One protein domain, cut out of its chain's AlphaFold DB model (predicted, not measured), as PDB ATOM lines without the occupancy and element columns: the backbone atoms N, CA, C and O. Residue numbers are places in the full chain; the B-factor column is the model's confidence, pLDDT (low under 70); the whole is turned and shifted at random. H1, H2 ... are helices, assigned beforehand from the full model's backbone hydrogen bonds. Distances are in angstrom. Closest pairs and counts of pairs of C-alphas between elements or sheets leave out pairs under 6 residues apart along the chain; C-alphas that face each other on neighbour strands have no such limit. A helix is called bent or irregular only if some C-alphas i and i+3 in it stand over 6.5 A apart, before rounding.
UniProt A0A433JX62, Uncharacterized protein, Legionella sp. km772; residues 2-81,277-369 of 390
ATOM      1  N   SER A   2     -12.098 -88.863 -81.899       51.03
ATOM      2  CA  SER A   2     -12.237 -90.269 -82.329       51.03
ATOM      3  C   SER A   2     -12.234 -90.465 -83.854       51.03
ATOM      4  O   SER A   2     -11.553 -91.357 -84.343       51.03
ATOM      5  N   GLY A   3     -12.905 -89.597 -84.620       58.78
ATOM      6  CA  GLY A   3     -12.943 -89.681 -86.090       58.78
ATOM      7  C   GLY A   3     -11.590 -89.481 -86.791       58.78
ATOM      8  O   GLY A   3     -11.327 -90.133 -87.796       58.78
ATOM      9  N   ILE A   4     -10.702 -88.640 -86.248       63.28
ATOM     10  CA  ILE A   4      -9.366 -88.393 -86.826       63.28
ATOM     11  C   ILE A   4      -8.449 -89.590 -86.544       63.28
ATOM     12  O   ILE A   4      -7.752 -90.060 -87.439       63.28
ATOM     13  N   LEU A   5      -8.515 -90.142 -85.328       61.69
ATOM     14  CA  LEU A   5      -7.799 -91.368 -84.969       61.69
ATOM     15  C   LEU A   5      -8.297 -92.568 -85.790       61.69
ATOM     16  O   LEU A   5      -7.489 -93.324 -86.318       61.69
ATOM     17  N   LEU A   6      -9.608 -92.696 -86.009       63.38
ATOM     18  CA  LEU A   6     -10.165 -93.697 -86.927       63.38
ATOM     19  C   LEU A   6      -9.714 -93.464 -88.378       63.38
ATOM     20  O   LEU A   6      -9.415 -94.423 -89.085       63.38
ATOM     21  N   GLY A   7      -9.579 -92.205 -88.807       65.75
ATOM     22  CA  GLY A   7      -9.022 -91.831 -90.109       65.75
ATOM     23  C   GLY A   7      -7.593 -92.338 -90.327       65.75
ATOM     24  O   GLY A   7      -7.269 -92.816 -91.412       65.75
ATOM     25  N   THR A   8      -6.747 -92.333 -89.291       67.56
ATOM     26  CA  THR A   8      -5.390 -92.905 -89.390       67.56
ATOM     27  C   THR A   8      -5.395 -94.414 -89.625       67.56
ATOM     28  O   THR A   8      -4.534 -94.925 -90.342       67.56
ATOM     29  N   ALA A   9      -6.408 -95.129 -89.120       64.00
ATOM     30  CA  ALA A   9      -6.543 -96.565 -89.338       64.00
ATOM     31  C   ALA A   9      -6.794 -96.917 -90.818       64.00
ATOM     32  O   ALA A   9      -6.388 -97.987 -91.271       64.00
ATOM     33  N   PHE A  10      -7.370 -96.001 -91.608       70.06
ATOM     34  CA  PHE A  10      -7.547 -96.187 -93.055       70.06
ATOM     35  C   PHE A  10      -6.234 -96.135 -93.850       70.06
ATOM     36  O   PHE A  10      -6.182 -96.660 -94.961       70.06
ATOM     37  N   PHE A  11      -5.161 -95.559 -93.293       74.88
ATOM     38  CA  PHE A  11      -3.840 -95.521 -93.935       74.88
ATOM     39  C   PHE A  11      -2.983 -96.763 -93.647       74.88
ATOM     40  O   PHE A  11      -2.032 -97.037 -94.385       74.88
ATOM     41  N   LEU A  12      -3.342 -97.562 -92.639       74.12
ATOM     42  CA  LEU A  12      -2.618 -98.780 -92.256       74.12
ATOM     43  C   LEU A  12      -2.468 -99.829 -93.374       74.12
ATOM     44  O   LEU A  12      -1.381-100.396 -93.486       74.12
ATOM     45  N   PRO A  13      -3.462-100.090 -94.253       75.81
ATOM     46  CA  PRO A  13      -3.288-101.030 -95.363       75.81
ATOM     47  C   PRO A  13      -2.181-100.594 -96.334       75.81
ATOM     48  O   PRO A  13      -1.421-101.420 -96.845       75.81
ATOM     49  N   ILE A  14      -2.079 -99.285 -96.584       80.12
ATOM     50  CA  ILE A  14      -1.077 -98.694 -97.476       80.12
ATOM     51  C   ILE A  14       0.301 -98.766 -96.816       80.12
ATOM     52  O   ILE A  14       1.255 -99.234 -97.437       80.12
ATOM     53  N   GLN A  15       0.393 -98.374 -95.543       76.50
ATOM     54  CA  GLN A  15       1.625 -98.464 -94.757       76.50
ATOM     55  C   GLN A  15       2.151 -99.898 -94.692       76.50
ATOM     56  O   GLN A  15       3.323-100.135 -94.985       76.50
ATOM     57  N   LEU A  16       1.275-100.866 -94.410       76.62
ATOM     58  CA  LEU A  16       1.629-102.279 -94.366       76.62
ATOM     59  C   LEU A  16       2.178-102.764 -95.713       76.62
ATOM     60  O   LEU A  16       3.175-103.483 -95.751       76.62
ATOM     61  N   LYS A  17       1.581-102.344 -96.834       78.06
ATOM     62  CA  LYS A  17       2.054-102.710 -98.177       78.06
ATOM     63  C   LYS A  17       3.467-102.188 -98.452       78.06
ATOM     64  O   LYS A  17       4.305-102.957 -98.925       78.06
ATOM     65  N   TYR A  18       3.737-100.915 -98.154       81.75
ATOM     66  CA  TYR A  18       5.074-100.331 -98.315       81.75
ATOM     67  C   TYR A  18       6.096-101.007 -97.407       81.75
ATOM     68  O   TYR A  18       7.196-101.344 -97.847       81.75
ATOM     69  N   TRP A  19       5.708-101.280 -96.167       78.00
ATOM     70  CA  TRP A  19       6.598-101.879 -95.191       78.00
ATOM     71  C   TRP A  19       6.940-103.339 -95.524       78.00
ATOM     72  O   TRP A  19       8.108-103.723 -95.521       78.00
ATOM     73  N   LEU A  20       5.964-104.142 -95.957       76.31
ATOM     74  CA  LEU A  20       6.204-105.507 -96.443       76.31
ATOM     75  C   LEU A  20       6.988-105.546 -97.769       76.31
ATOM     76  O   LEU A  20       7.630-106.554 -98.080       76.31
ATOM     77  N   ALA A  21       6.921-104.495 -98.591       78.00
ATOM     78  CA  ALA A  21       7.765-104.359 -99.779       78.00
ATOM     79  C   ALA A  21       9.218-104.033 -99.398       78.00
ATOM     80  O   ALA A  21      10.141-104.630 -99.948       78.00
ATOM     81  N   PHE A  22       9.409-103.156 -98.413       81.38
ATOM     82  CA  PHE A  22      10.717-102.815 -97.860       81.38
ATOM     83  C   PHE A  22      11.383-104.011 -97.167       81.38
ATOM     84  O   PHE A  22      12.516-104.352 -97.496       81.38
ATOM     85  N   LEU A  23      10.665-104.726 -96.295       76.88
ATOM     86  CA  LEU A  23      11.184-105.928 -95.635       76.88
ATOM     87  C   LEU A  23      11.602-107.017 -96.622       76.88
ATOM     88  O   LEU A  23      12.644-107.637 -96.445       76.88
ATOM     89  N   ARG A  24      10.829-107.226 -97.694       76.00
ATOM     90  CA  ARG A  24      11.175-108.176 -98.765       76.00
ATOM     91  C   ARG A  24      12.510-107.833 -99.439       76.00
ATOM     92  O   ARG A  24      13.156-108.733 -99.953       76.00
ATOM     93  N   LYS A  25      12.895-106.552 -99.465       79.25
ATOM     94  CA  LYS A  25      14.165-106.082-100.037       79.25
ATOM     95  C   LYS A  25      15.351-106.319 -99.096       79.25
ATOM     96  O   LYS A  25      16.473-106.435 -99.572       79.25
ATOM     97  N   ILE A  26      15.103-106.370 -97.787       79.69
ATOM     98  CA  ILE A  26      16.136-106.523 -96.752       79.69
ATOM     99  C   ILE A  26      16.347-107.986 -96.371       79.69
ATOM    100  O   ILE A  26      17.478-108.390 -96.129       79.69
ATOM    101  N   ILE A  27      15.273-108.776 -96.304       78.25
ATOM    102  CA  ILE A  27      15.339-110.182 -95.905       78.25
ATOM    103  C   ILE A  27      16.012-110.981 -97.031       78.25
ATOM    104  O   ILE A  27      15.455-111.052 -98.132       78.25
ATOM    105  N   PRO A  28      17.185-111.597 -96.781       74.94
ATOM    106  CA  PRO A  28      17.843-112.440 -97.768       74.94
ATOM    107  C   PRO A  28      16.942-113.615 -98.142       74.94
ATOM    108  O   PRO A  28      16.318-114.227 -97.277       74.94
ATOM    109  N   THR A  29      16.941-114.009 -99.414       72.94
ATOM    110  CA  THR A  29      16.229-115.210 -99.890       72.94
ATOM    111  C   THR A  29      16.688-116.498 -99.201       72.94
ATOM    112  O   THR A  29      15.947-117.475 -99.194       72.94
ATOM    113  N   ALA A  30      17.873-116.490 -98.582       72.31
ATOM    114  CA  ALA A  30      18.389-117.582 -97.760       72.31
ATOM    115  C   ALA A  30      17.613-117.790 -96.442       72.31
ATOM    116  O   ALA A  30      17.693-118.862 -95.852       72.31
ATOM    117  N   TRP A  31      16.860-116.791 -95.965       80.00
ATOM    118  CA  TRP A  31      16.021-116.906 -94.767       80.00
ATOM    119  C   TRP A  31      14.614-117.337 -95.173       80.00
ATOM    120  O   TRP A  31      13.702-116.522 -95.353       80.00
ATOM    121  N   ILE A  32      14.462-118.644 -95.368       80.19
ATOM    122  CA  ILE A  32      13.266-119.262 -95.944       80.19
ATOM    123  C   ILE A  32      12.046-119.008 -95.049       80.19
ATOM    124  O   ILE A  32      10.997-118.605 -95.549       80.19
ATOM    125  N   GLU A  33      12.195-119.123 -93.728       81.62
ATOM    126  CA  GLU A  33      11.115-118.932 -92.755       81.62
ATOM    127  C   GLU A  33      10.612-117.480 -92.729       81.62
ATOM    128  O   GLU A  33       9.404-117.238 -92.740       81.62
ATOM    129  N   ALA A  34      11.524-116.503 -92.781       80.62
ATOM    130  CA  ALA A  34      11.180-115.080 -92.836       80.62
ATOM    131  C   ALA A  34      10.541-114.700 -94.184       80.62
ATOM    132  O   ALA A  34       9.581-113.928 -94.246       80.62
ATOM    133  N   THR A  35      11.031-115.283 -95.282       81.94
ATOM    134  CA  THR A  35      10.474-115.079 -96.626       81.94
ATOM    135  C   THR A  35       9.057-115.644 -96.734       81.94
ATOM    136  O   THR A  35       8.177-115.002 -97.322       81.94
ATOM    137  N   MET A  36       8.821-116.819 -96.142       81.44
ATOM    138  CA  MET A  36       7.497-117.429 -96.036       81.44
ATOM    139  C   MET A  36       6.558-116.576 -95.179       81.44
ATOM    140  O   MET A  36       5.445-116.308 -95.625       81.44
ATOM    141  N   ALA A  37       7.015-116.064 -94.032       83.00
ATOM    142  CA  ALA A  37       6.226-115.171 -93.182       83.00
ATOM    143  C   ALA A  37       5.793-113.890 -93.922       83.00
ATOM    144  O   ALA A  37       4.612-113.555 -93.951       83.00
ATOM    145  N   VAL A  38       6.710-113.202 -94.617       82.62
ATOM    146  CA  VAL A  38       6.368-112.000 -95.407       82.62
ATOM    147  C   VAL A  38       5.348-112.309 -96.504       82.62
ATOM    148  O   VAL A  38       4.432-111.521 -96.740       82.62
ATOM    149  N   ASN A  39       5.509-113.436 -97.201       82.06
ATOM    150  CA  ASN A  39       4.569-113.855 -98.239       82.06
ATOM    151  C   ASN A  39       3.190-114.170 -97.662       82.06
ATOM    152  O   ASN A  39       2.190-113.725 -98.220       82.06
ATOM    153  N   HIS A  40       3.150-114.878 -96.537       82.38
ATOM    154  CA  HIS A  40       1.919-115.213 -95.843       82.38
ATOM    155  C   HIS A  40       1.166-113.956 -95.396       82.38
ATOM    156  O   HIS A  40      -0.027-113.809 -95.666       82.38
ATOM    157  N   ILE A  41       1.867-112.982 -94.808       82.81
ATOM    158  CA  ILE A  41       1.241-111.730 -94.372       82.81
ATOM    159  C   ILE A  41       0.669-110.955 -95.570       82.81
ATOM    160  O   ILE A  41      -0.401-110.349 -95.461       82.81
ATOM    161  N   LYS A  42       1.340-110.996 -96.731       82.00
ATOM    162  CA  LYS A  42       0.839-110.373 -97.967       82.00
ATOM    163  C   LYS A  42      -0.437-111.042 -98.481       82.00
ATOM    164  O   LYS A  42      -1.347-110.326 -98.896       82.00
ATOM    165  N   THR A  43      -0.525-112.373 -98.456       81.06
ATOM    166  CA  THR A  43      -1.709-113.104 -98.941       81.06
ATOM    167  C   THR A  43      -2.894-112.996 -97.980       81.06
ATOM    168  O   THR A  43      -4.037-112.931 -98.428       81.06
ATOM    169  N   THR A  44      -2.645-112.873 -96.673       79.44
ATOM    170  CA  THR A  44      -3.673-112.732 -95.621       79.44
ATOM    171  C   THR A  44      -3.862-111.287 -95.130       79.44
ATOM    172  O   THR A  44      -4.393-111.037 -94.045       79.44
ATOM    173  N   SER A  45      -3.496-110.309 -95.968       74.44
ATOM    174  CA  SER A  45      -3.405-108.883 -95.621       74.44
ATOM    175  C   SER A  45      -4.647-108.317 -94.916       74.44
ATOM    176  O   SER A  45      -4.507-107.617 -93.920       74.44
ATOM    177  N   ARG A  46      -5.878-108.672 -95.323       76.94
ATOM    178  CA  ARG A  46      -7.102-108.149 -94.672       76.94
ATOM    179  C   ARG A  46      -7.192-108.464 -93.175       76.94
ATOM    180  O   ARG A  46      -7.547-107.578 -92.406       76.94
ATOM    181  N   LYS A  47      -6.888-109.699 -92.760       76.38
ATOM    182  CA  LYS A  47      -6.961-110.098 -91.341       76.38
ATOM    183  C   LYS A  47      -5.820-109.467 -90.542       76.38
ATOM    184  O   LYS A  47      -6.052-108.923 -89.465       76.38
ATOM    185  N   ASN A  48      -4.620-109.454 -91.120       82.94
ATOM    186  CA  ASN A  48      -3.440-108.882 -90.474       82.94
ATOM    187  C   ASN A  48      -3.531-107.361 -90.330       82.94
ATOM    188  O   ASN A  48      -3.108-106.836 -89.311       82.94
ATOM    189  N   VAL A  49      -4.139-106.645 -91.282       84.44
ATOM    190  CA  VAL A  49      -4.375-105.195 -91.167       84.44
ATOM    191  C   VAL A  49      -5.230-104.865 -89.944       84.44
ATOM    192  O   VAL A  49      -4.907-103.920 -89.234       84.44
ATOM    193  N   VAL A  50      -6.290-105.633 -89.670       83.12
ATOM    194  CA  VAL A  50      -7.162-105.391 -88.505       83.12
ATOM    195  C   VAL A  50      -6.404-105.628 -87.198       83.12
ATOM    196  O   VAL A  50      -6.461-104.792 -86.298       83.12
ATOM    197  N   ALA A  51      -5.643-106.722 -87.116       84.06
ATOM    198  CA  ALA A  51      -4.785-107.020 -85.969       84.06
ATOM    199  C   ALA A  51      -3.738-105.915 -85.740       84.06
ATOM    200  O   ALA A  51      -3.625-105.375 -84.641       84.06
ATOM    201  N   ILE A  52      -3.032-105.515 -86.800       86.44
ATOM    202  CA  ILE A  52      -2.028-104.447 -86.767       86.44
ATOM    203  C   ILE A  52      -2.666-103.118 -86.362       86.44
ATOM    204  O   ILE A  52      -2.068-102.384 -85.581       86.44
ATOM    205  N   ALA A  53      -3.881-102.814 -86.825       85.44
ATOM    206  CA  ALA A  53      -4.612-101.612 -86.437       85.44
ATOM    207  C   ALA A  53      -4.939-101.585 -84.946       85.44
ATOM    208  O   ALA A  53      -4.618-100.607 -84.272       85.44
ATOM    209  N   ALA A  54      -5.518-102.666 -84.423       85.19
ATOM    210  CA  ALA A  54      -5.844-102.779 -83.007       85.19
ATOM    211  C   ALA A  54      -4.590-102.637 -82.128       85.19
ATOM    212  O   ALA A  54      -4.581-101.864 -81.166       85.19
ATOM    213  N   MET A  55      -3.499-103.313 -82.501       88.56
ATOM    214  CA  MET A  55      -2.218-103.198 -81.805       88.56
ATOM    215  C   MET A  55      -1.647-101.775 -81.893       88.56
ATOM    216  O   MET A  55      -1.245-101.219 -80.875       88.56
ATOM    217  N   SER A  56      -1.665-101.155 -83.078       89.19
ATOM    218  CA  SER A  56      -1.149 -99.793 -83.303       89.19
ATOM    219  C   SER A  56      -1.876 -98.760 -82.447       89.19
ATOM    220  O   SER A  56      -1.235 -97.895 -81.856       89.19
ATOM    221  N   ILE A  57      -3.207 -98.858 -82.354       88.06
ATOM    222  CA  ILE A  57      -4.032 -97.964 -81.528       88.06
ATOM    223  C   ILE A  57      -3.688 -98.142 -80.049       88.06
ATOM    224  O   ILE A  57      -3.534 -97.161 -79.329       88.06
ATOM    225  N   THR A  58      -3.520 -99.387 -79.606       89.44
ATOM    226  CA  THR A  58      -3.207 -99.699 -78.206       89.44
ATOM    227  C   THR A  58      -1.819 -99.183 -77.815       89.44
ATOM    228  O   THR A  58      -1.678 -98.500 -76.802       89.44
ATOM    229  N   ILE A  59      -0.805 -99.421 -78.657       90.88
ATOM    230  CA  ILE A  59       0.552 -98.881 -78.473       90.88
ATOM    231  C   ILE A  59       0.511 -97.350 -78.473       90.88
ATOM    232  O   ILE A  59       1.120 -96.715 -77.615       90.88
ATOM    233  N   SER A  60      -0.242 -96.753 -79.399       90.44
ATOM    234  CA  SER A  60      -0.367 -95.301 -79.495       90.44
ATOM    235  C   SER A  60      -0.989 -94.677 -78.251       90.44
ATOM    236  O   SER A  60      -0.494 -93.660 -77.761       90.44
ATOM    237  N   LEU A  61      -2.040 -95.295 -77.709       89.00
ATOM    238  CA  LEU A  61      -2.672 -94.858 -76.471       89.00
ATOM    239  C   LEU A  61      -1.678 -94.915 -75.305       89.00
ATOM    240  O   LEU A  61      -1.512 -93.924 -74.598       89.00
ATOM    241  N   TYR A  62      -0.974 -96.040 -75.149       91.25
ATOM    242  CA  TYR A  62       0.039 -96.206 -74.107       91.25
ATOM    243  C   TYR A  62       1.154 -95.150 -74.199       91.25
ATOM    244  O   TYR A  62       1.482 -94.504 -73.198       91.25
ATOM    245  N   LEU A  63       1.702 -94.928 -75.401       91.50
ATOM    246  CA  LEU A  63       2.742 -93.924 -75.640       91.50
ATOM    247  C   LEU A  63       2.235 -92.506 -75.363       91.50
ATOM    248  O   LEU A  63       2.906 -91.745 -74.670       91.50
ATOM    249  N   SER A  64       1.039 -92.164 -75.848       89.88
ATOM    250  CA  SER A  64       0.446 -90.836 -75.657       89.88
ATOM    251  C   SER A  64       0.233 -90.531 -74.175       89.88
ATOM    252  O   SER A  64       0.644 -89.475 -73.703       89.88
ATOM    253  N   CYS A  65      -0.346 -91.469 -73.417       88.62
ATOM    254  CA  CYS A  65      -0.546 -91.309 -71.976       88.62
ATOM    255  C   CYS A  65       0.781 -91.140 -71.225       88.62
ATOM    256  O   CYS A  65       0.883 -90.273 -70.357       88.62
ATOM    257  N   THR A  66       1.796 -91.935 -71.573       89.12
ATOM    258  CA  THR A  66       3.120 -91.858 -70.939       89.12
ATOM    259  C   THR A  66       3.777 -90.501 -71.194       89.12
ATOM    260  O   THR A  66       4.200 -89.840 -70.248       89.12
ATOM    261  N   ILE A  67       3.789 -90.040 -72.450       90.06
ATOM    262  CA  ILE A  67       4.389 -88.753 -72.836       90.06
ATOM    263  C   ILE A  67       3.681 -87.585 -72.150       90.06
ATOM    264  O   ILE A  67       4.353 -86.683 -71.659       90.06
ATOM    265  N   VAL A  68       2.346 -87.599 -72.079       88.50
ATOM    266  CA  VAL A  68       1.577 -86.541 -71.406       88.50
ATOM    267  C   VAL A  68       1.941 -86.467 -69.925       88.50
ATOM    268  O   VAL A  68       2.242 -85.388 -69.432       88.50
ATOM    269  N   ILE A  69       1.975 -87.601 -69.221       86.69
ATOM    270  CA  ILE A  69       2.283 -87.626 -67.785       86.69
ATOM    271  C   ILE A  69       3.722 -87.167 -67.512       86.69
ATOM    272  O   ILE A  69       3.939 -86.357 -66.608       86.69
ATOM    273  N   ASP A  70       4.690 -87.639 -68.300       85.56
ATOM    274  CA  ASP A  70       6.093 -87.236 -68.159       85.56
ATOM    275  C   ASP A  70       6.299 -85.753 -68.490       85.56
ATOM    276  O   ASP A  70       7.025 -85.063 -67.771       85.56
ATOM    277  N   SER A  71       5.620 -85.247 -69.522       88.12
ATOM    278  CA  SER A  71       5.645 -83.832 -69.907       88.12
ATOM    279  C   SER A  71       5.061 -82.946 -68.811       88.12
ATOM    280  O   SER A  71       5.723 -82.012 -68.370       88.12
ATOM    281  N   THR A  72       3.881 -83.283 -68.275       85.75
ATOM    282  CA  THR A  72       3.281 -82.539 -67.158       85.75
ATOM    283  C   THR A  72       4.205 -82.526 -65.946       85.75
ATOM    284  O   THR A  72       4.419 -81.475 -65.341       85.75
ATOM    285  N   ARG A  73       4.799 -83.675 -65.590       85.25
ATOM    286  CA  ARG A  73       5.754 -83.742 -64.477       85.25
ATOM    287  C   ARG A  73       6.953 -82.841 -64.739       85.25
ATOM    288  O   ARG A  73       7.293 -82.040 -63.872       85.25
ATOM    289  N   TYR A  74       7.567 -82.948 -65.913       85.75
ATOM    290  CA  TYR A  74       8.712 -82.129 -66.290       85.75
ATOM    291  C   TYR A  74       8.385 -80.634 -66.218       85.75
ATOM    292  O   TYR A  74       9.044 -79.918 -65.465       85.75
ATOM    293  N   THR A  75       7.336 -80.182 -66.913       86.25
ATOM    294  CA  THR A  75       6.928 -78.770 -66.950       86.25
ATOM    295  C   THR A  75       6.673 -78.231 -65.551       86.25
ATOM    296  O   THR A  75       7.249 -77.211 -65.174       86.25
ATOM    297  N   CYS A  76       5.897 -78.941 -64.730       83.56
ATOM    298  CA  CYS A  76       5.607 -78.474 -63.380       83.56
ATOM    299  C   CYS A  76       6.866 -78.468 -62.487       83.56
ATOM    300  O   CYS A  76       7.051 -77.531 -61.716       83.56
ATOM    301  N   THR A  77       7.761 -79.464 -62.589       81.50
ATOM    302  CA  THR A  77       8.985 -79.506 -61.754       81.50
ATOM    303  C   THR A  77       9.979 -78.413 -62.131       81.50
ATOM    304  O   THR A  77      10.564 -77.773 -61.253       81.50
ATOM    305  N   ASN A  78      10.132 -78.139 -63.427       82.12
ATOM    306  CA  ASN A  78      10.949 -77.033 -63.907       82.12
ATOM    307  C   ASN A  78      10.351 -75.685 -63.507       82.12
ATOM    308  O   ASN A  78      11.077 -74.802 -63.059       82.12
ATOM    309  N   TRP A  79       9.031 -75.535 -63.606       84.81
ATOM    310  CA  TRP A  79       8.352 -74.325 -63.163       84.81
ATOM    311  C   TRP A  79       8.556 -74.066 -61.669       84.81
ATOM    312  O   TRP A  79       8.983 -72.973 -61.307       84.81
ATOM    313  N   VAL A  80       8.364 -75.081 -60.816       81.94
ATOM    314  CA  VAL A  80       8.656 -74.998 -59.373       81.94
ATOM    315  C   VAL A  80      10.100 -74.556 -59.138       81.94
ATOM    316  O   VAL A  80      10.353 -73.676 -58.320       81.94
ATOM    317  N   SER A  81      11.050 -75.123 -59.883       78.12
ATOM    318  CA  SER A  81      12.477 -74.807 -59.746       78.12
ATOM    319  C   SER A  81      12.814 -73.358 -60.111       78.12
ATOM    320  O   SER A  81      13.705 -72.775 -59.491       78.12
ATOM    321  N   ASN A 277       8.140 -83.520 -53.513       80.94
ATOM    322  CA  ASN A 277       7.531 -84.664 -52.839       80.94
ATOM    323  C   ASN A 277       6.008 -84.680 -52.986       80.94
ATOM    324  O   ASN A 277       5.439 -85.736 -53.266       80.94
ATOM    325  N   MET A 278       5.345 -83.530 -52.829       77.31
ATOM    326  CA  MET A 278       3.902 -83.406 -53.060       77.31
ATOM    327  C   MET A 278       3.544 -83.750 -54.507       77.31
ATOM    328  O   MET A 278       2.628 -84.532 -54.757       77.31
ATOM    329  N   MET A 279       4.311 -83.234 -55.468       78.19
ATOM    330  CA  MET A 279       4.117 -83.570 -56.875       78.19
ATOM    331  C   MET A 279       4.341 -85.058 -57.141       78.19
ATOM    332  O   MET A 279       3.514 -85.694 -57.791       78.19
ATOM    333  N   ASP A 280       5.418 -85.642 -56.617       81.44
ATOM    334  CA  ASP A 280       5.700 -87.065 -56.779       81.44
ATOM    335  C   ASP A 280       4.592 -87.932 -56.166       81.44
ATOM    336  O   ASP A 280       4.259 -88.968 -56.740       81.44
ATOM    337  N   GLN A 281       3.967 -87.519 -55.056       82.56
ATOM    338  CA  GLN A 281       2.787 -88.198 -54.509       82.56
ATOM    339  C   GLN A 281       1.603 -88.169 -55.480       82.56
ATOM    340  O   GLN A 281       1.022 -89.221 -55.750       82.56
ATOM    341  N   THR A 282       1.290 -87.016 -56.069       79.56
ATOM    342  CA  THR A 282       0.220 -86.900 -57.072       79.56
ATOM    343  C   THR A 282       0.530 -87.730 -58.322       79.56
ATOM    344  O   THR A 282      -0.327 -88.458 -58.824       79.56
ATOM    345  N   PHE A 283       1.783 -87.724 -58.791       82.56
ATOM    346  CA  PHE A 283       2.197 -88.500 -59.963       82.56
ATOM    347  C   PHE A 283       2.330 -90.006 -59.701       82.56
ATOM    348  O   PHE A 283       2.320 -90.777 -60.662       82.56
ATOM    349  N   LYS A 284       2.407 -90.475 -58.444       85.44
ATOM    350  CA  LYS A 284       2.357 -91.919 -58.135       85.44
ATOM    351  C   LYS A 284       1.053 -92.552 -58.617       85.44
ATOM    352  O   LYS A 284       1.090 -93.652 -59.162       85.44
ATOM    353  N   ILE A 285      -0.073 -91.851 -58.469       86.69
ATOM    354  CA  ILE A 285      -1.378 -92.329 -58.947       86.69
ATOM    355  C   ILE A 285      -1.354 -92.455 -60.473       86.69
ATOM    356  O   ILE A 285      -1.673 -93.514 -61.014       86.69
ATOM    357  N   SER A 286      -0.879 -91.422 -61.172       86.50
ATOM    358  CA  SER A 286      -0.734 -91.447 -62.633       86.50
ATOM    359  C   SER A 286       0.186 -92.577 -63.107       86.50
ATOM    360  O   SER A 286      -0.115 -93.239 -64.096       86.50
ATOM    361  N   LYS A 287       1.265 -92.875 -62.371       84.56
ATOM    362  CA  LYS A 287       2.149 -94.018 -62.657       84.56
ATOM    363  C   LYS A 287       1.442 -95.364 -62.495       84.56
ATOM    364  O   LYS A 287       1.655 -96.249 -63.319       84.56
ATOM    365  N   ALA A 288       0.590 -95.524 -61.484       89.19
ATOM    366  CA  ALA A 288      -0.218 -96.734 -61.331       89.19
ATOM    367  C   ALA A 288      -1.195 -96.913 -62.507       89.19
ATOM    368  O   ALA A 288      -1.355 -98.023 -63.011       89.19
ATOM    369  N   ILE A 289      -1.780 -95.816 -63.001       89.19
ATOM    370  CA  ILE A 289      -2.628 -95.830 -64.201       89.19
ATOM    371  C   ILE A 289      -1.810 -96.217 -65.441       89.19
ATOM    372  O   ILE A 289      -2.244 -97.087 -66.192       89.19
ATOM    373  N   ILE A 290      -0.611 -95.653 -65.644       88.25
ATOM    374  CA  ILE A 290       0.285 -96.064 -66.744       88.25
ATOM    375  C   ILE A 290       0.603 -97.555 -66.651       88.25
ATOM    376  O   ILE A 290       0.573 -98.243 -67.667       88.25
ATOM    377  N   LEU A 291       0.889 -98.069 -65.451       90.81
ATOM    378  CA  LEU A 291       1.157 -99.490 -65.248       90.81
ATOM    379  C   LEU A 291      -0.061-100.346 -65.623       90.81
ATOM    380  O   LEU A 291       0.092-101.362 -66.296       90.81
ATOM    381  N   ALA A 292      -1.271 -99.923 -65.257       91.88
ATOM    382  CA  ALA A 292      -2.495-100.606 -65.664       91.88
ATOM    383  C   ALA A 292      -2.688-100.578 -67.192       91.88
ATOM    384  O   ALA A 292      -3.004-101.608 -67.786       91.88
ATOM    385  N   ILE A 293      -2.434 -99.436 -67.847       90.38
ATOM    386  CA  ILE A 293      -2.487 -99.310 -69.314       90.38
ATOM    387  C   ILE A 293      -1.418-100.191 -69.968       90.38
ATOM    388  O   ILE A 293      -1.691-100.826 -70.983       90.38
ATOM    389  N   PHE A 294      -0.222-100.278 -69.386       92.00
ATOM    390  CA  PHE A 294       0.843-101.163 -69.852       92.00
ATOM    391  C   PHE A 294       0.411-102.631 -69.792       92.00
ATOM    392  O   PHE A 294       0.525-103.340 -70.788       92.00
ATOM    393  N   VAL A 295      -0.145-103.074 -68.659       94.12
ATOM    394  CA  VAL A 295      -0.665-104.440 -68.499       94.12
ATOM    395  C   VAL A 295      -1.790-104.711 -69.499       94.12
ATOM    396  O   VAL A 295      -1.760-105.725 -70.192       94.12
ATOM    397  N   LEU A 296      -2.744-103.789 -69.646       92.00
ATOM    398  CA  LEU A 296      -3.826-103.901 -70.626       92.00
ATOM    399  C   LEU A 296      -3.291-103.985 -72.062       92.00
ATOM    400  O   LEU A 296      -3.777-104.778 -72.870       92.00
ATOM    401  N   THR A 297      -2.268-103.189 -72.374       91.50
ATOM    402  CA  THR A 297      -1.597-103.198 -73.675       91.50
ATOM    403  C   THR A 297      -0.929-104.543 -73.919       91.50
ATOM    404  O   THR A 297      -1.154-105.146 -74.963       91.50
ATOM    405  N   ALA A 298      -0.188-105.067 -72.943       91.25
ATOM    406  CA  ALA A 298       0.446-106.379 -73.028       91.25
ATOM    407  C   ALA A 298      -0.579-107.510 -73.222       91.25
ATOM    408  O   ALA A 298      -0.394-108.351 -74.100       91.25
ATOM    409  N   LEU A 299      -1.691-107.496 -72.479       92.12
ATOM    410  CA  LEU A 299      -2.785-108.463 -72.636       92.12
ATOM    411  C   LEU A 299      -3.435-108.374 -74.019       92.12
ATOM    412  O   LEU A 299      -3.704-109.392 -74.647       92.12
ATOM    413  N   THR A 300      -3.644-107.160 -74.529       88.88
ATOM    414  CA  THR A 300      -4.199-106.951 -75.872       88.88
ATOM    415  C   THR A 300      -3.251-107.494 -76.939       88.88
ATOM    416  O   THR A 300      -3.679-108.206 -77.845       88.88
ATOM    417  N   LEU A 301      -1.953-107.214 -76.813       87.81
ATOM    418  CA  LEU A 301      -0.930-107.733 -77.719       87.81
ATOM    419  C   LEU A 301      -0.872-109.267 -77.677       87.81
ATOM    420  O   LEU A 301      -0.754-109.886 -78.733       87.81
ATOM    421  N   PHE A 302      -0.986-109.867 -76.489       89.50
ATOM    422  CA  PHE A 302      -1.032-111.317 -76.311       89.50
ATOM    423  C   PHE A 302      -2.281-111.935 -76.955       89.50
ATOM    424  O   PHE A 302      -2.154-112.853 -77.758       89.50
ATOM    425  N   ASN A 303      -3.467-111.382 -76.691       89.38
ATOM    426  CA  ASN A 303      -4.727-111.877 -77.253       89.38
ATOM    427  C   ASN A 303      -4.728-111.843 -78.786       89.38
ATOM    428  O   ASN A 303      -5.198-112.776 -79.434       89.38
ATOM    429  N   VAL A 304      -4.183-110.780 -79.387       85.38
ATOM    430  CA  VAL A 304      -4.103-110.684 -80.851       85.38
ATOM    431  C   VAL A 304      -3.114-111.710 -81.412       85.38
ATOM    432  O   VAL A 304      -3.409-112.325 -82.436       85.38
ATOM    433  N   LEU A 305      -1.975-111.953 -80.753       83.62
ATOM    434  CA  LEU A 305      -1.077-113.042 -81.154       83.62
ATOM    435  C   LEU A 305      -1.742-114.408 -81.055       83.62
ATOM    436  O   LEU A 305      -1.642-115.200 -81.988       83.62
ATOM    437  N   GLU A 306      -2.401-114.686 -79.934       88.06
ATOM    438  CA  GLU A 306      -3.095-115.947 -79.714       88.06
ATOM    439  C   GLU A 306      -4.130-116.170 -80.817       88.06
ATOM    440  O   GLU A 306      -4.144-117.221 -81.455       88.06
ATOM    441  N   GLN A 307      -4.928-115.145 -81.130       85.81
ATOM    442  CA  GLN A 307      -5.909-115.200 -82.206       85.81
ATOM    443  C   GLN A 307      -5.260-115.464 -83.576       85.81
ATOM    444  O   GLN A 307      -5.791-116.256 -84.363       85.81
ATOM    445  N   LEU A 308      -4.109-114.845 -83.864       80.88
ATOM    446  CA  LEU A 308      -3.355-115.086 -85.098       80.88
ATOM    447  C   LEU A 308      -2.863-116.538 -85.180       80.88
ATOM    448  O   LEU A 308      -3.044-117.177 -86.216       80.88
ATOM    449  N   ILE A 309      -2.318-117.088 -84.092       83.12
ATOM    450  CA  ILE A 309      -1.828-118.475 -84.029       83.12
ATOM    451  C   ILE A 309      -2.988-119.473 -84.147       83.12
ATOM    452  O   ILE A 309      -2.931-120.396 -84.963       83.12
ATOM    453  N   LEU A 310      -4.069-119.277 -83.386       84.12
ATOM    454  CA  LEU A 310      -5.247-120.151 -83.400       84.12
ATOM    455  C   LEU A 310      -5.901-120.203 -84.780       84.12
ATOM    456  O   LEU A 310      -6.317-121.274 -85.227       84.12
ATOM    457  N   SER A 311      -5.934-119.072 -85.490       81.38
ATOM    458  CA  SER A 311      -6.494-119.004 -86.841       81.38
ATOM    459  C   SER A 311      -5.737-119.857 -87.871       81.38
ATOM    460  O   SER A 311      -6.273-120.120 -88.946       81.38
ATOM    461  N   ARG A 312      -4.529-120.327 -87.527       81.19
ATOM    462  CA  ARG A 312      -3.605-121.059 -88.403       81.19
ATOM    463  C   ARG A 312      -3.371-122.510 -88.001       81.19
ATOM    464  O   ARG A 312      -2.564-123.199 -88.620       81.19
ATOM    465  N   LYS A 313      -4.111-123.024 -87.014       82.31
ATOM    466  CA  LYS A 313      -3.955-124.405 -86.528       82.31
ATOM    467  C   LYS A 313      -3.997-125.447 -87.658       82.31
ATOM    468  O   LYS A 313      -3.203-126.378 -87.654       82.31
ATOM    469  N   HIS A 314      -4.882-125.263 -88.640       83.19
ATOM    470  CA  HIS A 314      -4.992-126.161 -89.795       83.19
ATOM    471  C   HIS A 314      -3.789-126.093 -90.747       83.19
ATOM    472  O   HIS A 314      -3.428-127.111 -91.330       83.19
ATOM    473  N   GLU A 315      -3.146-124.930 -90.891       85.25
ATOM    474  CA  GLU A 315      -1.945-124.775 -91.723       85.25
ATOM    475  C   GLU A 315      -0.757-125.522 -91.111       85.25
ATOM    476  O   GLU A 315      -0.011-126.195 -91.822       85.25
ATOM    477  N   PHE A 316      -0.609-125.470 -89.783       85.81
ATOM    478  CA  PHE A 316       0.456-126.184 -89.076       85.81
ATOM    479  C   PHE A 316       0.327-127.703 -89.211       85.81
ATOM    480  O   PHE A 316       1.333-128.377 -89.423       85.81
ATOM    481  N   THR A 317      -0.898-128.237 -89.209       86.81
ATOM    482  CA  THR A 317      -1.137-129.663 -89.472       86.81
ATOM    483  C   THR A 317      -0.625-130.097 -90.848       86.81
ATOM    484  O   THR A 317      -0.096-131.198 -90.980       86.81
ATOM    485  N   VAL A 318      -0.736-129.236 -91.865       89.19
ATOM    486  CA  VAL A 318      -0.203-129.517 -93.209       89.19
ATOM    487  C   VAL A 318       1.326-129.478 -93.218       89.19
ATOM    488  O   VAL A 318       1.951-130.322 -93.850       89.19
ATOM    489  N   PHE A 319       1.953-128.550 -92.491       87.12
ATOM    490  CA  PHE A 319       3.415-128.531 -92.362       87.12
ATOM    491  C   PHE A 319       3.952-129.783 -91.660       87.12
ATOM    492  O   PHE A 319       4.941-130.365 -92.109       87.12
ATOM    493  N   TRP A 320       3.283-130.246 -90.605       90.06
ATOM    494  CA  TRP A 320       3.663-131.484 -89.928       90.06
ATOM    495  C   TRP A 320       3.473-132.723 -90.809       90.06
ATOM    496  O   TRP A 320       4.318-133.615 -90.780       90.06
ATOM    497  N   SER A 321       2.426-132.778 -91.641       91.62
ATOM    498  CA  SER A 321       2.196-133.936 -92.518       91.62
ATOM    499  C   SER A 321       3.234-134.079 -93.636       91.62
ATOM    500  O   SER A 321       3.485-135.194 -94.085       91.62
ATOM    501  N   ILE A 322       3.884-132.982 -94.046       91.69
ATOM    502  CA  ILE A 322       5.005-132.997 -95.003       91.69
ATOM    503  C   ILE A 322       6.382-133.143 -94.330       91.69
ATOM    504  O   ILE A 322       7.404-133.046 -95.006       91.69
ATOM    505  N   GLY A 323       6.425-133.383 -93.014       91.50
ATOM    506  CA  GLY A 323       7.655-133.654 -92.263       91.50
ATOM    507  C   GLY A 323       8.383-132.418 -91.724       91.50
ATOM    508  O   GLY A 323       9.565-132.513 -91.391       91.50
ATOM    509  N   ALA A 324       7.726-131.256 -91.630       89.25
ATOM    510  CA  ALA A 324       8.333-130.090 -90.989       89.25
ATOM    511  C   ALA A 324       8.553-130.336 -89.487       89.25
ATOM    512  O   ALA A 324       7.685-130.871 -88.798       89.25
ATOM    513  N   SER A 325       9.705-129.903 -88.971       90.50
ATOM    514  CA  SER A 325      10.002-129.975 -87.537       90.50
ATOM    515  C   SER A 325       9.219-128.925 -86.740       90.50
ATOM    516  O   SER A 325       8.960-127.825 -87.241       90.50
ATOM    517  N   ASP A 326       8.941-129.206 -85.464       87.81
ATOM    518  CA  ASP A 326       8.314-128.240 -84.546       87.81
ATOM    519  C   ASP A 326       9.111-126.937 -84.451       87.81
ATOM    520  O   ASP A 326       8.551-125.842 -84.411       87.81
ATOM    521  N   TYR A 327      10.439-127.037 -84.500       87.69
ATOM    522  CA  TYR A 327      11.327-125.882 -84.468       87.69
ATOM    523  C   TYR A 327      11.170-124.980 -85.700       87.69
ATOM    524  O   TYR A 327      11.208-123.754 -85.578       87.69
ATOM    525  N   THR A 328      10.947-125.564 -86.881       85.75
ATOM    526  CA  THR A 328      10.672-124.812 -88.116       85.75
ATOM    527  C   THR A 328       9.355-124.045 -87.996       85.75
ATOM    528  O   THR A 328       9.312-122.854 -88.306       85.75
ATOM    529  N   VAL A 329       8.303-124.684 -87.476       85.75
ATOM    530  CA  VAL A 329       6.988-124.052 -87.281       85.75
ATOM    531  C   VAL A 329       7.063-122.919 -86.251       85.75
ATOM    532  O   VAL A 329       6.573-121.818 -86.510       85.75
ATOM    533  N   ILE A 330       7.749-123.137 -85.122       86.25
ATOM    534  CA  ILE A 330       7.968-122.109 -84.093       86.25
ATOM    535  C   ILE A 330       8.734-120.914 -84.675       86.25
ATOM    536  O   ILE A 330       8.320-119.773 -84.483       86.25
ATOM    537  N   LYS A 331       9.815-121.148 -85.430       87.19
ATOM    538  CA  LYS A 331      10.575-120.075 -86.092       87.19
ATOM    539  C   LYS A 331       9.726-119.260 -87.058       87.19
ATOM    540  O   LYS A 331       9.820-118.034 -87.053       87.19
ATOM    541  N   MET A 332       8.911-119.916 -87.880       84.12
ATOM    542  CA  MET A 332       8.006-119.230 -88.805       84.12
ATOM    543  C   MET A 332       7.005-118.353 -88.047       84.12
ATOM    544  O   MET A 332       6.799-117.201 -88.425       84.12
ATOM    545  N   CYS A 333       6.443-118.865 -86.948       84.88
ATOM    546  CA  CYS A 333       5.549-118.099 -86.086       84.88
ATOM    547  C   CYS A 333       6.255-116.888 -85.463       84.88
ATOM    548  O   CYS A 333       5.729-115.783 -85.527       84.88
ATOM    549  N   LEU A 334       7.461-117.069 -84.914       86.81
ATOM    550  CA  LEU A 334       8.241-115.982 -84.318       86.81
ATOM    551  C   LEU A 334       8.543-114.874 -85.332       86.81
ATOM    552  O   LEU A 334       8.389-113.698 -85.009       86.81
ATOM    553  N   TRP A 335       8.923-115.235 -86.561       87.44
ATOM    554  CA  TRP A 335       9.151-114.262 -87.629       87.44
ATOM    555  C   TRP A 335       7.885-113.500 -87.998       87.44
ATOM    556  O   TRP A 335       7.923-112.281 -88.141       87.44
ATOM    557  N   GLU A 336       6.759-114.189 -88.134       85.25
ATOM    558  CA  GLU A 336       5.489-113.550 -88.458       85.25
ATOM    559  C   GLU A 336       5.012-112.612 -87.347       85.25
ATOM    560  O   GLU A 336       4.692-111.457 -87.626       85.25
ATOM    561  N   SER A 337       5.044-113.064 -86.092       86.81
ATOM    562  CA  SER A 337       4.727-112.237 -84.928       86.81
ATOM    563  C   SER A 337       5.639-111.016 -84.850       86.81
ATOM    564  O   SER A 337       5.155-109.902 -84.667       86.81
ATOM    565  N   PHE A 338       6.947-111.194 -85.055       87.19
ATOM    566  CA  PHE A 338       7.905-110.092 -85.074       87.19
ATOM    567  C   PHE A 338       7.573-109.072 -86.169       87.19
ATOM    568  O   PHE A 338       7.509-107.874 -85.899       87.19
ATOM    569  N   ILE A 339       7.294-109.535 -87.390       86.75
ATOM    570  CA  ILE A 339       6.929-108.665 -88.513       86.75
ATOM    571  C   ILE A 339       5.634-107.898 -88.196       86.75
ATOM    572  O   ILE A 339       5.585-106.682 -88.363       86.75
ATOM    573  N   ILE A 340       4.602-108.570 -87.686       87.06
ATOM    574  CA  ILE A 340       3.325-107.939 -87.318       87.06
ATOM    575  C   ILE A 340       3.515-106.893 -86.212       87.06
ATOM    576  O   ILE A 340       2.968-105.794 -86.312       87.06
ATOM    577  N   TYR A 341       4.327-107.181 -85.193       88.06
ATOM    578  CA  TYR A 341       4.596-106.231 -84.117       88.06
ATOM    579  C   TYR A 341       5.376-105.011 -84.570       88.06
ATOM    580  O   TYR A 341       5.020-103.896 -84.195       88.06
ATOM    581  N   VAL A 342       6.416-105.191 -85.383       87.69
ATOM    582  CA  VAL A 342       7.164-104.045 -85.906       87.69
ATOM    583  C   VAL A 342       6.268-103.213 -86.826       87.69
ATOM    584  O   VAL A 342       6.288-101.986 -86.736       87.69
ATOM    585  N   ALA A 343       5.404-103.844 -87.631       86.44
ATOM    586  CA  ALA A 343       4.389-103.127 -88.399       86.44
ATOM    587  C   ALA A 343       3.437-102.328 -87.497       86.44
ATOM    588  O   ALA A 343       3.131-101.183 -87.815       86.44
ATOM    589  N   ALA A 344       2.995-102.894 -86.370       88.31
ATOM    590  CA  ALA A 344       2.119-102.210 -85.420       88.31
ATOM    591  C   ALA A 344       2.820-101.059 -84.681       88.31
ATOM    592  O   ALA A 344       2.250 -99.983 -84.519       88.31
ATOM    593  N   ALA A 345       4.077-101.242 -84.275       89.25
ATOM    594  CA  ALA A 345       4.866-100.191 -83.644       89.25
ATOM    595  C   ALA A 345       5.082 -99.013 -84.606       89.25
ATOM    596  O   ALA A 345       4.868 -97.863 -84.230       89.25
ATOM    597  N   LEU A 346       5.397 -99.279 -85.875       87.88
ATOM    598  CA  LEU A 346       5.503 -98.233 -86.896       87.88
ATOM    599  C   LEU A 346       4.139 -97.607 -87.217       87.88
ATOM    600  O   LEU A 346       4.030 -96.386 -87.332       87.88
ATOM    601  N   GLY A 347       3.092 -98.429 -87.297       86.69
ATOM    602  CA  GLY A 347       1.710 -97.993 -87.486       86.69
ATOM    603  C   GLY A 347       1.203 -97.090 -86.360       86.69
ATOM    604  O   GLY A 347       0.387 -96.209 -86.609       86.69
ATOM    605  N   SER A 348       1.727 -97.239 -85.139       89.06
ATOM    606  CA  SER A 348       1.368 -96.391 -83.997       89.06
ATOM    607  C   SER A 348       1.957 -94.976 -84.045       89.06
ATOM    608  O   SER A 348       1.460 -94.105 -83.332       89.06
ATOM    609  N   ILE A 349       2.960 -94.701 -84.890       89.00
ATOM    610  CA  ILE A 349       3.647 -93.397 -84.914       89.00
ATOM    611  C   ILE A 349       2.670 -92.277 -85.283       89.00
ATOM    612  O   ILE A 349       2.551 -91.297 -84.550       89.00
ATOM    613  N   ILE A 350       1.934 -92.423 -86.388       87.56
ATOM    614  CA  ILE A 350       1.015 -91.374 -86.864       87.56
ATOM    615  C   ILE A 350      -0.135 -91.119 -85.875       87.56
ATOM    616  O   ILE A 350      -0.336 -89.956 -85.516       87.56
ATOM    617  N   PRO A 351      -0.869 -92.146 -85.391       86.94
ATOM    618  CA  PRO A 351      -1.895 -91.944 -84.373       86.94
ATOM    619  C   PRO A 351      -1.346 -91.280 -83.106       86.94
ATOM    620  O   PRO A 351      -2.017 -90.417 -82.548       86.94
ATOM    621  N   THR A 352      -0.114 -91.608 -82.694       89.88
ATOM    622  CA  THR A 352       0.522 -91.005 -81.511       89.88
ATOM    623  C   THR A 352       0.827 -89.533 -81.739       89.88
ATOM    624  O   THR A 352       0.462 -88.709 -80.913       89.88
ATOM    625  N   LEU A 353       1.438 -89.174 -82.871       89.19
ATOM    626  CA  LEU A 353       1.746 -87.776 -83.187       89.19
ATOM    627  C   LEU A 353       0.481 -86.915 -83.253       89.19
ATOM    628  O   LEU A 353       0.444 -85.824 -82.689       89.19
ATOM    629  N   ILE A 354      -0.573 -87.420 -83.896       88.25
ATOM    630  CA  ILE A 354      -1.858 -86.719 -83.972       88.25
ATOM    631  C   ILE A 354      -2.519 -86.651 -82.594       88.25
ATOM    632  O   ILE A 354      -3.042 -85.604 -82.220       88.25
ATOM    633  N   GLY A 355      -2.488 -87.744 -81.830       88.56
ATOM    634  CA  GLY A 355      -3.000 -87.797 -80.464       88.56
ATOM    635  C   GLY A 355      -2.333 -86.752 -79.576       88.56
ATOM    636  O   GLY A 355      -3.028 -85.955 -78.956       88.56
ATOM    637  N   LEU A 356      -1.001 -86.691 -79.585       90.31
ATOM    638  CA  LEU A 356      -0.224 -85.695 -78.850       90.31
ATOM    639  C   LEU A 356      -0.542 -84.274 -79.306       90.31
ATOM    640  O   LEU A 356      -0.810 -83.429 -78.460       90.31
ATOM    641  N   LEU A 357      -0.589 -84.009 -80.614       89.12
ATOM    642  CA  LEU A 357      -0.948 -82.687 -81.131       89.12
ATOM    643  C   LEU A 357      -2.322 -82.250 -80.620       89.12
ATOM    644  O   LEU A 357      -2.470 -81.139 -80.121       89.12
ATOM    645  N   LEU A 358      -3.324 -83.127 -80.687       88.44
ATOM    646  CA  LEU A 358      -4.667 -82.817 -80.199       88.44
ATOM    647  C   LEU A 358      -4.704 -82.658 -78.672       88.44
ATOM    648  O   LEU A 358      -5.454 -81.829 -78.165       88.44
ATOM    649  N   ILE A 359      -3.914 -83.431 -77.926       89.31
ATOM    650  CA  ILE A 359      -3.868 -83.320 -76.466       89.31
ATOM    651  C   ILE A 359      -3.213 -81.998 -76.042       89.31
ATOM    652  O   ILE A 359      -3.809 -81.253 -75.269       89.31
ATOM    653  N   PHE A 360      -2.029 -81.681 -76.569       87.06
ATOM    654  CA  PHE A 360      -1.257 -80.500 -76.169       87.06
ATOM    655  C   PHE A 360      -1.815 -79.192 -76.729       87.06
ATOM    656  O   PHE A 360      -1.830 -78.201 -76.011       87.06
ATOM    657  N   GLN A 361      -2.298 -79.177 -77.975       86.62
ATOM    658  CA  GLN A 361      -2.772 -77.942 -78.608       86.62
ATOM    659  C   GLN A 361      -4.241 -77.632 -78.309       86.62
ATOM    660  O   GLN A 361      -4.662 -76.486 -78.435       86.62
ATOM    661  N   PHE A 362      -5.043 -78.646 -77.971       85.75
ATOM    662  CA  PHE A 362      -6.486 -78.476 -77.807       85.75
ATOM    663  C   PHE A 362      -6.973 -78.932 -76.436       85.75
ATOM    664  O   PHE A 362      -7.536 -78.127 -75.705       85.75
ATOM    665  N   LEU A 363      -6.753 -80.197 -76.056       87.25
ATOM    666  CA  LEU A 363      -7.351 -80.751 -74.836       87.25
ATOM    667  C   LEU A 363      -6.852 -80.051 -73.563       87.25
ATOM    668  O   LEU A 363      -7.664 -79.694 -72.715       87.25
ATOM    669  N   ILE A 364      -5.538 -79.862 -73.422       86.12
ATOM    670  CA  ILE A 364      -4.945 -79.255 -72.225       86.12
ATOM    671  C   ILE A 364      -5.316 -77.764 -72.109       86.12
ATOM    672  O   ILE A 364      -5.850 -77.397 -71.059       86.12
ATOM    673  N   PRO A 365      -5.151 -76.923 -73.154       84.44
ATOM    674  CA  PRO A 365      -5.600 -75.531 -73.102       84.44
ATOM    675  C   PRO A 365      -7.103 -75.406 -72.849       84.44
ATOM    676  O   PRO A 365      -7.525 -74.575 -72.057       84.44
ATOM    677  N   PHE A 366      -7.923 -76.276 -73.443       83.94
ATOM    678  CA  PHE A 366      -9.368 -76.260 -73.225       83.94
ATOM    679  C   PHE A 366      -9.760 -76.600 -71.779       83.94
ATOM    680  O   PHE A 366     -10.642 -75.956 -71.220       83.94
ATOM    681  N   LEU A 367      -9.130 -77.614 -71.173       81.19
ATOM    682  CA  LEU A 367      -9.483 -78.072 -69.825       81.19
ATOM    683  C   LEU A 367      -8.895 -77.196 -68.716       81.19
ATOM    684  O   LEU A 367      -9.541 -77.009 -67.689       81.19
ATOM    685  N   PHE A 368      -7.669 -76.708 -68.899       78.44
ATOM    686  CA  PHE A 368      -6.903 -76.057 -67.833       78.44
ATOM    687  C   PHE A 368      -6.523 -74.608 -68.149       78.44
ATOM    688  O   PHE A 368      -6.046 -73.901 -67.263       78.44
ATOM    689  N   GLY A 369      -6.728 -74.137 -69.383       76.56
ATOM    690  CA  GLY A 369      -6.329 -72.792 -69.803       76.56
ATOM    691  C   GLY A 369      -4.817 -72.582 -69.785       76.56
ATOM    692  O   GLY A 369      -4.380 -71.452 -69.602       76.56
TER     693      GLY A 369
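What this domain is: This is residues 2 to 81 and 277 to 369 of the 390 residues of an uncharacterized protein of Legionella sp. km772 (UniProt A0A433JX62). Two long helices, H4 and H5, run side by side in opposite directions along a rod, and H7 and then H8 cross H4 one after the other. The hairpin of H2 and H3 packs on H7 near the beginning of H4, H6 lies toward one end of the rod, and the short H1 packs on H8. The printed part has 173 residues with eight named helices, H1 to H8 in order along the chain, and no named strand; the class is all helix. The whole is loose, with a radius of gyration of the C-alphas of 20.2 A and spans of 67 by 30 by 27 A.

How they stand to each other: The longest helix, H4, residues 45 to 81, touches H5, residues 277 to 310, at a shallow tilt of 9 degrees, opposite ways; their closest C-alphas, of Thr 58 and Thr 297, are 5.9 A apart. With residues 48 to 59 alone H4 touches H7, residues 326 to 347, at a steep tilt of 53 degrees, the closest C-alphas being those of Ser 56 and Ala 344, 4.6 A apart. H8, residues 349 to 368, touches H4 with residues 349 to 356 alone, at a steep tilt of 42 degrees; the closest C-alphas are those of Ser 60 and Thr 352, 4.8 A apart. H3, residues 32 to 43, touches H7 at Glu 33 and Met 332, the closest C-alphas, 5.0 A apart. H2, residues 12 to 26, forms a helical hairpin with H3, and their closest C-alphas, of Leu 20 and Val 38, are 6.6 A apart. H1, residues 2 to 9, touches H8 at a shallow tilt of 14 degrees, with the C-alphas of Leu 5 and Pro 351 closest at 6.0 A. H6, residues 313 to 321, and H7 are a helical hairpin that only just touches, with 3 pairs of C-alphas within 8 A, the closest those of Phe 316 and Val 329, 7.1 A apart. H5 and H8 are apart. Every O i to N i+4 pair is within hydrogen-bond range in H2, H3, H6 and H7; the counts are 3 of 4 in H1, 32 of 33 in H4, 28 of 30 in H5 and 14 of 16 in H8.

Where its parts are: H4 is 52.0 A from first to last C-alpha, H5 48.5 A, H7 31.1 A, H8 26.5 A and H2 20.8 A. C-alpha 2, where H1 begins, is at (-12.237, -90.269, -82.329), C-alpha 45 at (-3.405, -108.883, -95.621), and C-alpha 368, where H8 ends, at (-6.903, -76.057, -67.833). H5 has a kink of 29 degrees near residue 285 and H8 one of 31 degrees near residue 359. H8 is only just irregular: C-alphas 361 and 364 are 6.9 A apart.

The domain as a whole: The C-alphas of Ser 81 and Ile 322, the two farthest apart, are separated by 68.4 A. Residues 82 to 276 are not printed, and C-alphas 81 and 277 are 13.0 A apart across this cut. The links printed whole are tight. The mean pLDDT of the printed part is 83.7, and residues 2 to 9 are under 70.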